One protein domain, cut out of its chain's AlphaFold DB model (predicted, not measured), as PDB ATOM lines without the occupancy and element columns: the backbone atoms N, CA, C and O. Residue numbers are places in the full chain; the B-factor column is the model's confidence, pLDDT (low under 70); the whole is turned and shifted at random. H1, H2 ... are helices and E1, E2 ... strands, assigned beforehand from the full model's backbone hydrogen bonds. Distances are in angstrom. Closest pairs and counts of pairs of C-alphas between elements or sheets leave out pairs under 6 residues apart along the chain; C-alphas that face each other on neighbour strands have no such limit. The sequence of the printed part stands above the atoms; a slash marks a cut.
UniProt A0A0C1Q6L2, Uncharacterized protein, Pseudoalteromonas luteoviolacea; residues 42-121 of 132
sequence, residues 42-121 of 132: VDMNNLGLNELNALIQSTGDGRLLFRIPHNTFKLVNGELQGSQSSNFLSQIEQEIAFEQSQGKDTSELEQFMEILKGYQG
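Overview. This is residues 42 to 121 of the 132 residues of an uncharacterized protein of Pseudoalteromonas luteoviolacea (UniProt A0A0C1Q6L2). Two hairpins reach toward opposite ends of the domain, a helical one of H3 and H4 and a small strand one of E1 and E2, while H1 and the short H2 lie to one side between them. The tips of these hairpins mark the longest axis. The printed part has 80 residues, with four named helices and two named strands in the order H1, H2, E1, E2, H3, H4; the sheet, E1 - E2, is antiparallel. The class is mostly helix. The whole is compact, with a radius of gyration of the C-alphas of 13.5 A and spans of 40 by 30 by 18 A.

Along the chain. H1, residues 49 to 59, begins at C-alpha 49, (94.163, 104.448, 132.323), and is 15.1 A long. H2 is residues 63 to 66. E1, residues 73 to 76, and E2, residues 79 to 82, follow. H3, residues 88 to 101, is 20.0 A long. H4, residues 107 to 118, is 16.8 A long and ends at C-alpha 118, (83.770, 107.339, 117.228).

Arrangement. H1 and H2 are close but not clearly touching; their closest C-alphas, of Ile 56 and Leu 64, are 6.9 A apart. E1 and E2 form an antiparallel hairpin, with N 74 and O 81 at 2.8 A, within hydrogen-bond range. H3 and H4 form a helical hairpin: they touch, closest at the C-alphas of Ile 96 and Leu 109, 6.4 A, and run opposite ways at a shallow tilt of 17 degrees. H1 is apart from H3 and H4. Every O i to N i+4 pair in H1, H3 and H4 is within hydrogen-bond range; H2 is too short for one.

Size, cuts and confidence. The two C-alphas farthest apart, of Asn 77 and Gly 103, are 40.4 A apart. The printed part has no cut and no long link. Its mean pLDDT is 81.1; residues 68 to 75 and 80 to 85 are under 70.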
ATOM      1  N   VAL A  42      82.721 104.840 127.513       86.12
ATOM      2  CA  VAL A  42      83.898 105.667 127.266       86.12
ATOM      3  C   VAL A  42      83.503 107.138 127.182       86.12
ATOM      4  O   VAL A  42      82.657 107.518 126.368       86.12
ATOM      5  N   ASP A  43      84.171 107.972 127.973       86.88
ATOM      6  CA  ASP A  43      84.190 109.417 127.784       86.88
ATOM      7  C   ASP A  43      85.614 109.864 127.454       86.88
ATOM      8  O   ASP A  43      86.485 109.879 128.320       86.88
ATOM      9  N   MET A  44      85.856 110.254 126.203       85.25
ATOM     10  CA  MET A  44      87.189 110.668 125.749       85.25
ATOM     11  C   MET A  44      87.668 111.974 126.391       85.25
ATOM     12  O   MET A  44      88.861 112.276 126.353       85.25
ATOM     13  N   ASN A  45      86.766 112.750 126.998       83.12
ATOM     14  CA  ASN A  45      87.134 113.945 127.758       83.12
ATOM     15  C   ASN A  45      87.612 113.613 129.175       83.12
ATOM     16  O   ASN A  45      88.277 114.437 129.806       83.12
ATOM     17  N   ASN A  46      87.261 112.432 129.676       80.12
ATOM     18  CA  ASN A  46      87.485 112.018 131.050       80.12
ATOM     19  C   ASN A  46      87.873 110.536 131.105       80.12
ATOM     20  O   ASN A  46      87.255 109.757 131.824       80.12
ATOM     21  N   LEU A  47      88.890 110.155 130.326       79.00
ATOM     22  CA  LEU A  47      89.311 108.763 130.210       79.00
ATOM     23  C   LEU A  47      90.485 108.474 131.149       79.00
ATOM     24  O   LEU A  47      91.551 109.098 131.044       79.00
ATOM     25  N   GLY A  48      90.288 107.532 132.070       78.38
ATOM     26  CA  GLY A  48      91.338 106.997 132.935       78.38
ATOM     27  C   GLY A  48      92.137 105.867 132.275       78.38
ATOM     28  O   GLY A  48      91.714 105.262 131.292       78.38
ATOM     29  N   LEU A  49      93.293 105.516 132.852       78.75
ATOM     30  CA  LEU A  49      94.163 104.448 132.323       78.75
ATOM     31  C   LEU A  49      93.487 103.065 132.289       78.75
ATOM     32  O   LEU A  49      93.725 102.282 131.375       78.75
ATOM     33  N   ASN A  50      92.631 102.762 133.268       79.88
ATOM     34  CA  ASN A  50      91.908 101.487 133.311       79.88
ATOM     35  C   ASN A  50      90.859 101.396 132.198       79.88
ATOM     36  O   ASN A  50      90.734 100.362 131.548       79.88
ATOM     37  N   GLU A  51      90.136 102.487 131.956       80.12
ATOM     38  CA  GLU A  51      89.128 102.576 130.899       80.12
ATOM     39  C   GLU A  51      89.783 102.569 129.520       80.12
ATOM     40  O   GLU A  51      89.296 101.899 128.615       80.12
ATOM     41  N   LEU A  52      90.933 103.231 129.380       82.00
ATOM     42  CA  LEU A  52      91.767 103.165 128.187       82.00
ATOM     43  C   LEU A  52      92.219 101.728 127.905       82.00
ATOM     44  O   LEU A  52      92.065 101.247 126.786       82.00
ATOM     45  N   ASN A  53      92.725 101.012 128.914       82.75
ATOM     46  CA  ASN A  53      93.115  99.609 128.766       82.75
ATOM     47  C   ASN A  53      91.925  98.725 128.371       82.75
ATOM     48  O   ASN A  53      92.058  97.890 127.477       82.75
ATOM     49  N   ALA A  54      90.756  98.926 128.985       84.00
ATOM     50  CA  ALA A  54      89.532  98.215 128.617       84.00
ATOM     51  C   ALA A  54      89.087  98.546 127.179       84.00
ATOM     52  O   ALA A  54      88.661  97.662 126.429       84.00
ATOM     53  N   LEU A  55      89.235  99.803 126.758       86.19
ATOM     54  CA  LEU A  55      88.947 100.232 125.396       86.19
ATOM     55  C   LEU A  55      89.892  99.575 124.387       86.19
ATOM     56  O   LEU A  55      89.443  99.064 123.366       86.19
ATOM     57  N   ILE A  56      91.190  99.521 124.681       86.31
ATOM     58  CA  ILE A  56      92.182  98.856 123.826       86.31
ATOM     59  C   ILE A  56      91.894  97.361 123.729       86.31
ATOM     60  O   ILE A  56      91.945  96.796 122.642       86.31
ATOM     61  N   GLN A  57      91.560  96.708 124.843       85.62
ATOM     62  CA  GLN A  57      91.226  95.282 124.846       85.62
ATOM     63  C   GLN A  57      89.955  94.977 124.044       85.62
ATOM     64  O   GLN A  57      89.887  93.942 123.387       85.62
ATOM     65  N   SER A  58      88.962  95.868 124.079       85.19
ATOM     66  CA  SER A  58      87.692  95.684 123.362       85.19
ATOM     67  C   SER A  58      87.775  96.033 121.875       85.19
ATOM     68  O   SER A  58      87.183  95.339 121.052       85.19
ATOM     69  N   THR A  59      88.518  97.079 121.514       84.50
ATOM     70  CA  THR A  59      88.636  97.555 120.122       84.50
ATOM     71  C   THR A  59      89.834  96.972 119.380       84.50
ATOM     72  O   THR A  59      89.843  96.965 118.151       84.50
ATOM     73  N   GLY A  60      90.853  96.501 120.101       84.25
ATOM     74  CA  GLY A  60      92.148  96.122 119.541       84.25
ATOM     75  C   GLY A  60      93.003  97.311 119.083       84.25
ATOM     76  O   GLY A  60      94.042  97.095 118.458       84.25
ATOM     77  N   ASP A  61      92.599  98.558 119.361       85.44
ATOM     78  CA  ASP A  61      93.309  99.741 118.872       85.44
ATOM     79  C   ASP A  61      94.515 100.102 119.751       85.44
ATOM     80  O   ASP A  61      94.436 100.890 120.694       85.44
ATOM     81  N   GLY A  62      95.677  99.545 119.408       81.50
ATOM     82  CA  GLY A  62      96.936  99.824 120.100       81.50
ATOM     83  C   GLY A  62      97.454 101.261 119.948       81.50
ATOM     84  O   GLY A  62      98.321 101.663 120.723       81.50
ATOM     85  N   ARG A  63      96.938 102.067 119.004       83.06
ATOM     86  CA  ARG A  63      97.386 103.465 118.807       83.06
ATOM     87  C   ARG A  63      97.101 104.329 120.031       83.06
ATOM     88  O   ARG A  63      97.868 105.240 120.335       83.06
ATOM     89  N   LEU A  64      96.045 103.978 120.760       82.06
ATOM     90  CA  LEU A  64      95.635 104.602 122.011       82.06
ATOM     91  C   LEU A  64      96.740 104.574 123.085       82.06
ATOM     92  O   LEU A  64      96.809 105.502 123.881       82.06
ATOM     93  N   LEU A  65      97.635 103.573 123.080       77.38
ATOM     94  CA  LEU A  65      98.766 103.481 124.021       77.38
ATOM     95  C   LEU A  65      99.908 104.446 123.690       77.38
ATOM     96  O   LEU A  65     100.552 104.986 124.585       77.38
ATOM     97  N   PHE A  66     100.178 104.651 122.403       72.31
ATOM     98  CA  PHE A  66     101.321 105.446 121.940       72.31
ATOM     99  C   PHE A  66     101.024 106.947 121.881       72.31
ATOM    100  O   PHE A  66     101.919 107.744 121.603       72.31
ATOM    101  N   ARG A  67      99.767 107.324 122.123       74.06
ATOM    102  CA  ARG A  67      99.289 108.710 122.169       74.06
ATOM    103  C   ARG A  67      98.837 109.125 123.575       74.06
ATOM    104  O   ARG A  67      98.248 110.186 123.731       74.06
ATOM    105  N   ILE A  68      99.138 108.312 124.597       66.69
ATOM    106  CA  ILE A  68      98.954 108.686 126.006       66.69
ATOM    107  C   ILE A  68      99.877 109.875 126.306       66.69
ATOM    108  O   ILE A  68     101.094 109.760 126.125       66.69
ATOM    109  N   PRO A  69      99.356 111.014 126.782       60.69
ATOM    110  CA  PRO A  69     100.171 112.201 126.989       60.69
ATOM    111  C   PRO A  69     101.134 112.007 128.169       60.69
ATOM    112  O   PRO A  69     100.852 111.314 129.150       60.69
ATOM    113  N   HIS A  70     102.247 112.733 128.155       56.62
ATOM    114  CA  HIS A  70     103.185 112.767 129.285       56.62
ATOM    115  C   HIS A  70     102.565 113.366 130.563       56.62
ATOM    116  O   HIS A  70     103.000 113.055 131.669       56.62
ATOM    117  N   ASN A  71     101.494 114.158 130.424       56.91
ATOM    118  CA  ASN A  71     100.740 114.740 131.539       56.91
ATOM    119  C   ASN A  71      99.778 113.746 132.210       56.91
ATOM    120  O   ASN A  71      99.141 114.093 133.209       56.91
ATOM    121  N   THR A  72      99.685 112.509 131.704       56.12
ATOM    122  CA  THR A  72      98.953 111.429 132.384       56.12
ATOM    123  C   THR A  72      99.673 110.955 133.629       56.12
ATOM    124  O   THR A  72      99.151 110.081 134.294       56.12
ATOM    125  N   PHE A  73     100.845 111.484 133.971       63.59
ATOM    126  CA  PHE A  73     101.547 111.100 135.184       63.59
ATOM    127  C   PHE A  73     101.899 112.342 135.994       63.59
ATOM    128  O   PHE A  73     102.478 113.299 135.486       63.59
ATOM    129  N   LYS A  74     101.517 112.339 137.267       65.44
ATOM    130  CA  LYS A  74     101.835 113.389 138.230       65.44
ATOM    131  C   LYS A  74     102.682 112.789 139.335       65.44
ATOM    132  O   LYS A  74     102.388 111.706 139.830       65.44
ATOM    133  N   LEU A  75     103.718 113.516 139.736       68.56
ATOM    134  CA  LEU A  75     104.480 113.166 140.923       68.56
ATOM    135  C   LEU A  75     103.665 113.581 142.152       68.56
ATOM    136  O   LEU A  75     103.496 114.773 142.409       68.56
ATOM    137  N   VAL A  76     103.144 112.613 142.898       72.50
ATOM    138  CA  VAL A  76     102.433 112.848 144.160       72.50
ATOM    139  C   VAL A  76     103.233 112.154 145.251       72.50
ATOM    140  O   VAL A  76     103.424 110.944 145.211       72.50
ATOM    141  N   ASN A  77     103.752 112.927 146.206       77.19
ATOM    142  CA  ASN A  77     104.583 112.425 147.312       77.19
ATOM    143  C   ASN A  77     105.827 111.622 146.872       77.19
ATOM    144  O   ASN A  77     106.271 110.727 147.583       77.19
ATOM    145  N   GLY A  78     106.406 111.946 145.711       76.31
ATOM    146  CA  GLY A  78     107.579 111.247 145.171       76.31
ATOM    147  C   GLY A  78     107.258 109.985 144.366       76.31
ATOM    148  O   GLY A  78     108.170 109.397 143.794       76.31
ATOM    149  N   GLU A  79     105.982 109.609 144.251       71.50
ATOM    150  CA  GLU A  79     105.523 108.513 143.397       71.50
ATOM    151  C   GLU A  79     104.912 109.054 142.098       71.50
ATOM    152  O   GLU A  79     104.140 110.016 142.104       71.50
ATOM    153  N   LEU A  80     105.260 108.432 140.967       64.25
ATOM    154  CA  LEU A  80     104.615 108.663 139.671       64.25
ATOM    155  C   LEU A  80     103.216 108.040 139.712       64.25
ATOM    156  O   LEU A  80     103.062 106.832 139.555       64.25
ATOM    157  N   GLN A  81     102.194 108.864 139.920       64.88
ATOM    158  CA  GLN A  81     100.800 108.438 139.869       64.88
ATOM    159  C   GLN A  81     100.197 108.798 138.518       64.88
ATOM    160  O   GLN A  81     100.387 109.910 138.025       64.88
ATOM    161  N   GLY A  82      99.432 107.880 137.927       61.62
ATOM    162  CA  GLY A  82      98.594 108.205 136.781       61.62
ATOM    163  C   GLY A  82      97.603 109.318 137.151       61.62
ATOM    164  O   GLY A  82      96.840 109.165 138.102       61.62
ATOM    165  N   SER A  83      97.616 110.447 136.441       63.22
ATOM    166  CA  SER A  83      96.549 111.445 136.461       63.22
ATOM    167  C   SER A  83      95.229 110.717 136.229       63.22
ATOM    168  O   SER A  83      95.091 109.971 135.263       63.22
ATOM    169  N   GLN A  84      94.285 110.911 137.150       59.34
ATOM    170  CA  GLN A  84      93.054 110.121 137.248       59.34
ATOM    171  C   GLN A  84      92.194 110.163 135.982       59.34
ATOM    172  O   GLN A  84      91.431 109.235 135.738       59.34
ATOM    173  N   SER A  85      92.349 111.197 135.159       62.31
ATOM    174  CA  SER A  85      91.743 111.262 133.843       62.31
ATOM    175  C   SER A  85      92.538 112.156 132.905       62.31
ATOM    176  O   SER A  85      93.282 113.055 133.324       62.31
ATOM    177  N   SER A  86      92.402 111.869 131.616       70.06
ATOM    178  CA  SER A  86      93.011 112.622 130.530       70.06
ATOM    179  C   SER A  86      91.939 112.981 129.502       70.06
ATOM    180  O   SER A  86      91.131 112.138 129.117       70.06
ATOM    181  N   ASN A  87      91.912 114.250 129.084       82.56
ATOM    182  CA  ASN A  87      91.062 114.700 127.982       82.56
ATOM    183  C   ASN A  87      91.785 114.415 126.660       82.56
ATOM    184  O   ASN A  87      92.575 115.241 126.201       82.56
ATOM    185  N   PHE A  88      91.564 113.222 126.108       81.44
ATOM    186  CA  PHE A  88      92.231 112.726 124.902       81.44
ATOM    187  C   PHE A  88      91.904 113.581 123.673       81.44
ATOM    188  O   PHE A  88      92.798 113.880 122.884       81.44
ATOM    189  N   LEU A  89      90.652 114.034 123.533       86.38
ATOM    190  CA  LEU A  89      90.244 114.875 122.400       86.38
ATOM    191  C   LEU A  89      90.991 116.208 122.414       86.38
ATOM    192  O   LEU A  89      91.657 116.552 121.444       86.38
ATOM    193  N   SER A  90      90.968 116.919 123.542       85.25
ATOM    194  CA  SER A  90      91.626 118.226 123.639       85.25
ATOM    195  C   SER A  90      93.138 118.144 123.402       85.25
ATOM    196  O   SER A  90      93.744 119.095 122.915       85.25
ATOM    197  N   GLN A  91      93.765 117.008 123.707       82.31
ATOM    198  CA  GLN A  91      95.195 116.815 123.465       82.31
ATOM    199  C   GLN A  91      95.518 116.643 121.990       82.31
ATOM    200  O   GLN A  91      96.416 117.319 121.496       82.31
ATOM    201  N   ILE A  92      94.784 115.782 121.282       87.25
ATOM    202  CA  ILE A  92      95.002 115.618 119.843       87.25
ATOM    203  C   ILE A  92      94.657 116.925 119.112       87.25
ATOM    204  O   ILE A  92      95.362 117.293 118.179       87.25
ATOM    205  N   GLU A  93      93.663 117.695 119.575       88.75
ATOM    206  CA  GLU A  93      93.394 119.049 119.062       88.75
ATOM    207  C   GLU A  93      94.597 119.989 119.235       88.75
ATOM    208  O   GLU A  93      94.967 120.704 118.302       88.75
ATOM    209  N   GLN A  94      95.228 119.986 120.413       87.44
ATOM    210  CA  GLN A  94      96.422 120.794 120.674       87.44
ATOM    211  C   GLN A  94      97.618 120.350 119.829       87.44
ATOM    212  O   GLN A  94      98.359 121.199 119.337       87.44
ATOM    213  N   GLU A  95      97.798 119.042 119.638       86.19
ATOM    214  CA  GLU A  95      98.866 118.494 118.801       86.19
ATOM    215  C   GLU A  95      98.662 118.869 117.328       86.19
ATOM    216  O   GLU A  95      99.594 119.364 116.697       86.19
ATOM    217  N   ILE A  96      97.434 118.760 116.807       89.31
ATOM    218  CA  ILE A  96      97.083 119.233 115.460       89.31
ATOM    219  C   ILE A  96      97.411 120.721 115.317       89.31
ATOM    220  O   ILE A  96      98.123 121.108 114.393       89.31
ATOM    221  N   ALA A  97      96.942 121.562 116.244       88.75
ATOM    222  CA  ALA A  97      97.182 123.003 116.183       88.75
ATOM    223  C   ALA A  97      98.684 123.340 116.224       88.75
ATOM    224  O   ALA A  97      99.150 124.238 115.515       88.75
ATOM    225  N   PHE A  98      99.456 122.606 117.028       88.81
ATOM    226  CA  PHE A  98     100.902 122.768 117.116       88.81
ATOM    227  C   PHE A  98     101.608 122.362 115.820       88.81
ATOM    228  O   PHE A  98     102.393 123.147 115.286       88.81
ATOM    229  N   GLU A  99     101.317 121.184 115.276       88.50
ATOM    230  CA  GLU A  99     101.936 120.691 114.041       88.50
ATOM    231  C   GLU A  99     101.550 121.571 112.830       88.50
ATOM    232  O   GLU A  99     102.418 121.930 112.028       88.50
ATOM    233  N   GLN A 100     100.299 122.048 112.763       92.19
ATOM    234  CA  GLN A 100      99.855 123.040 111.772       92.19
ATOM    235  C   GLN A 100     100.616 124.363 111.896       92.19
ATOM    236  O   GLN A 100     101.006 124.944 110.883       92.19
ATOM    237  N   SER A 101     100.890 124.832 113.121       92.31
ATOM    238  CA  SER A 101     101.688 126.051 113.335       92.31
ATOM    239  C   SER A 101     103.130 125.919 112.825       92.31
ATOM    240  O   SER A 101     103.764 126.920 112.494       92.31
ATOM    241  N   GLN A 102     103.632 124.685 112.713       92.88
ATOM    242  CA  GLN A 102     104.932 124.364 112.125       92.88
ATOM    243  C   GLN A 102     104.867 124.108 110.611       92.88
ATOM    244  O   GLN A 102     105.900 123.839 109.998       92.88
ATOM    245  N   GLY A 103     103.681 124.188 109.999       92.62
ATOM    246  CA  GLY A 103     103.469 123.921 108.575       92.62
ATOM    247  C   GLY A 103     103.583 122.444 108.195       92.62
ATOM    248  O   GLY A 103     103.896 122.138 107.044       92.62
ATOM    249  N   LYS A 104     103.379 121.530 109.148       92.94
ATOM    250  CA  LYS A 104     103.408 120.085 108.904       92.94
ATOM    251  C   LYS A 104     102.024 119.556 108.530       92.94
ATOM    252  O   LYS A 104     101.009 120.179 108.828       92.94
ATOM    253  N   ASP A 105     102.004 118.396 107.876       93.31
ATOM    254  CA  ASP A 105     100.764 117.685 107.568       93.31
ATOM    255  C   ASP A 105     100.167 117.059 108.838       93.31
ATOM    256  O   ASP A 105     100.854 116.348 109.572       93.31
ATOM    257  N   THR A 106      98.882 117.321 109.078       92.69
ATOM    258  CA  THR A 106      98.115 116.823 110.228       92.69
ATOM    259  C   THR A 106      97.036 115.816 109.851       92.69
ATOM    260  O   THR A 106      96.264 115.405 110.718       92.69
ATOM    261  N   SER A 107      96.999 115.368 108.594       93.69
ATOM    262  CA  SER A 107      95.974 114.455 108.077       93.69
ATOM    263  C   SER A 107      95.816 113.172 108.908       93.69
ATOM    264  O   SER A 107      94.693 112.738 109.170       93.69
ATOM    265  N   GLU A 108      96.916 112.583 109.387       89.62
ATOM    266  CA  GLU A 108      96.881 111.396 110.252       89.62
ATOM    267  C   GLU A 108      96.275 111.687 111.633       89.62
ATOM    268  O   GLU A 108      95.502 110.880 112.155       89.62
ATOM    269  N   LEU A 109      96.602 112.839 112.227       88.94
ATOM    270  CA  LEU A 109      96.075 113.252 113.531       88.94
ATOM    271  C   LEU A 109      94.585 113.597 113.444       88.94
ATOM    272  O   LEU A 109      93.817 113.246 114.336       88.94
ATOM    273  N   GLU A 110      94.162 114.223 112.350       90.56
ATOM    274  CA  GLU A 110      92.756 114.523 112.069       90.56
ATOM    275  C   GLU A 110      91.938 113.244 111.850       90.56
ATOM    276  O   GLU A 110      90.848 113.099 112.401       90.56
ATOM    277  N   GLN A 111      92.475 112.263 111.121       91.75
ATOM    278  CA  GLN A 111      91.832 110.949 110.998       91.75
ATOM    279  C   GLN A 111      91.735 110.241 112.352       91.75
ATOM    280  O   GLN A 111      90.711 109.634 112.672       91.75
ATOM    281  N   PHE A 112      92.789 110.325 113.166       88.81
ATOM    282  CA  PHE A 112      92.784 109.752 114.504       88.81
ATOM    283  C   PHE A 112      91.770 110.442 115.426       88.81
ATOM    284  O   PHE A 112      91.073 109.761 116.174       88.81
ATOM    285  N   MET A 113      91.606 111.762 115.317       90.19
ATOM    286  CA  MET A 113      90.564 112.513 116.020       90.19
ATOM    287  C   MET A 113      89.164 111.965 115.724       90.19
ATOM    288  O   MET A 113      88.370 111.758 116.640       90.19
ATOM    289  N   GLU A 114      88.856 111.702 114.455       90.94
ATOM    290  CA  GLU A 114      87.558 111.143 114.064       90.94
ATOM    291  C   GLU A 114      87.339 109.736 114.635       90.94
ATOM    292  O   GLU A 114      86.238 109.407 115.083       90.94
ATOM    293  N   ILE A 115      88.398 108.926 114.719       89.19
ATOM    294  CA  ILE A 115      88.349 107.621 115.389       89.19
ATOM    295  C   ILE A 115      88.046 107.782 116.885       89.19
ATOM    296  O   ILE A 115      87.159 107.102 117.400       89.19
ATOM    297  N   LEU A 116      88.730 108.701 117.576       88.06
ATOM    298  CA  LEU A 116      88.496 108.959 119.001       88.06
ATOM    299  C   LEU A 116      87.060 109.422 119.265       88.06
ATOM    300  O   LEU A 116      86.415 108.922 120.186       88.06
ATOM    301  N   LYS A 117      86.523 110.315 118.427       89.75
ATOM    302  CA  LYS A 117      85.109 110.718 118.498       89.75
ATOM    303  C   LYS A 117      84.169 109.527 118.306       89.75
ATOM    304  O   LYS A 117      83.155 109.448 118.993       89.75
ATOM    305  N   GLY A 118      84.518 108.583 117.430       88.81
ATOM    306  CA  GLY A 118      83.770 107.339 117.228       88.81
ATOM    307  C   GLY A 118      83.741 106.416 118.451       88.81
ATOM    308  O   GLY A 118      82.808 105.630 118.604       88.81
ATOM    309  N   TYR A 119      84.722 106.529 119.347       88.88
ATOM    310  CA  TYR A 119      84.744 105.804 120.616       88.88
ATOM    311  C   TYR A 119      83.969 106.503 121.740       88.88
ATOM    312  O   TYR A 119      83.764 105.896 122.791       88.88
ATOM    313  N   GLN A 120      83.499 107.740 121.554       87.31
ATOM    314  CA  GLN A 120      82.662 108.406 122.551       87.31
ATOM    315  C   GLN A 120      81.373 107.604 122.781       87.31
ATOM    316  O   GLN A 120      80.636 107.292 121.846       87.31
ATOM    317  N   GLY A 121      81.077 107.280 124.038       84.50
ATOM    318  CA  GLY A 121      79.908 106.478 124.392       84.50
ATOM    319  C   GLY A 121      80.075 104.975 124.147       84.50
ATOM    320  O   GLY A 121      79.119 104.228 124.358       84.50
TER     321      GLY A 121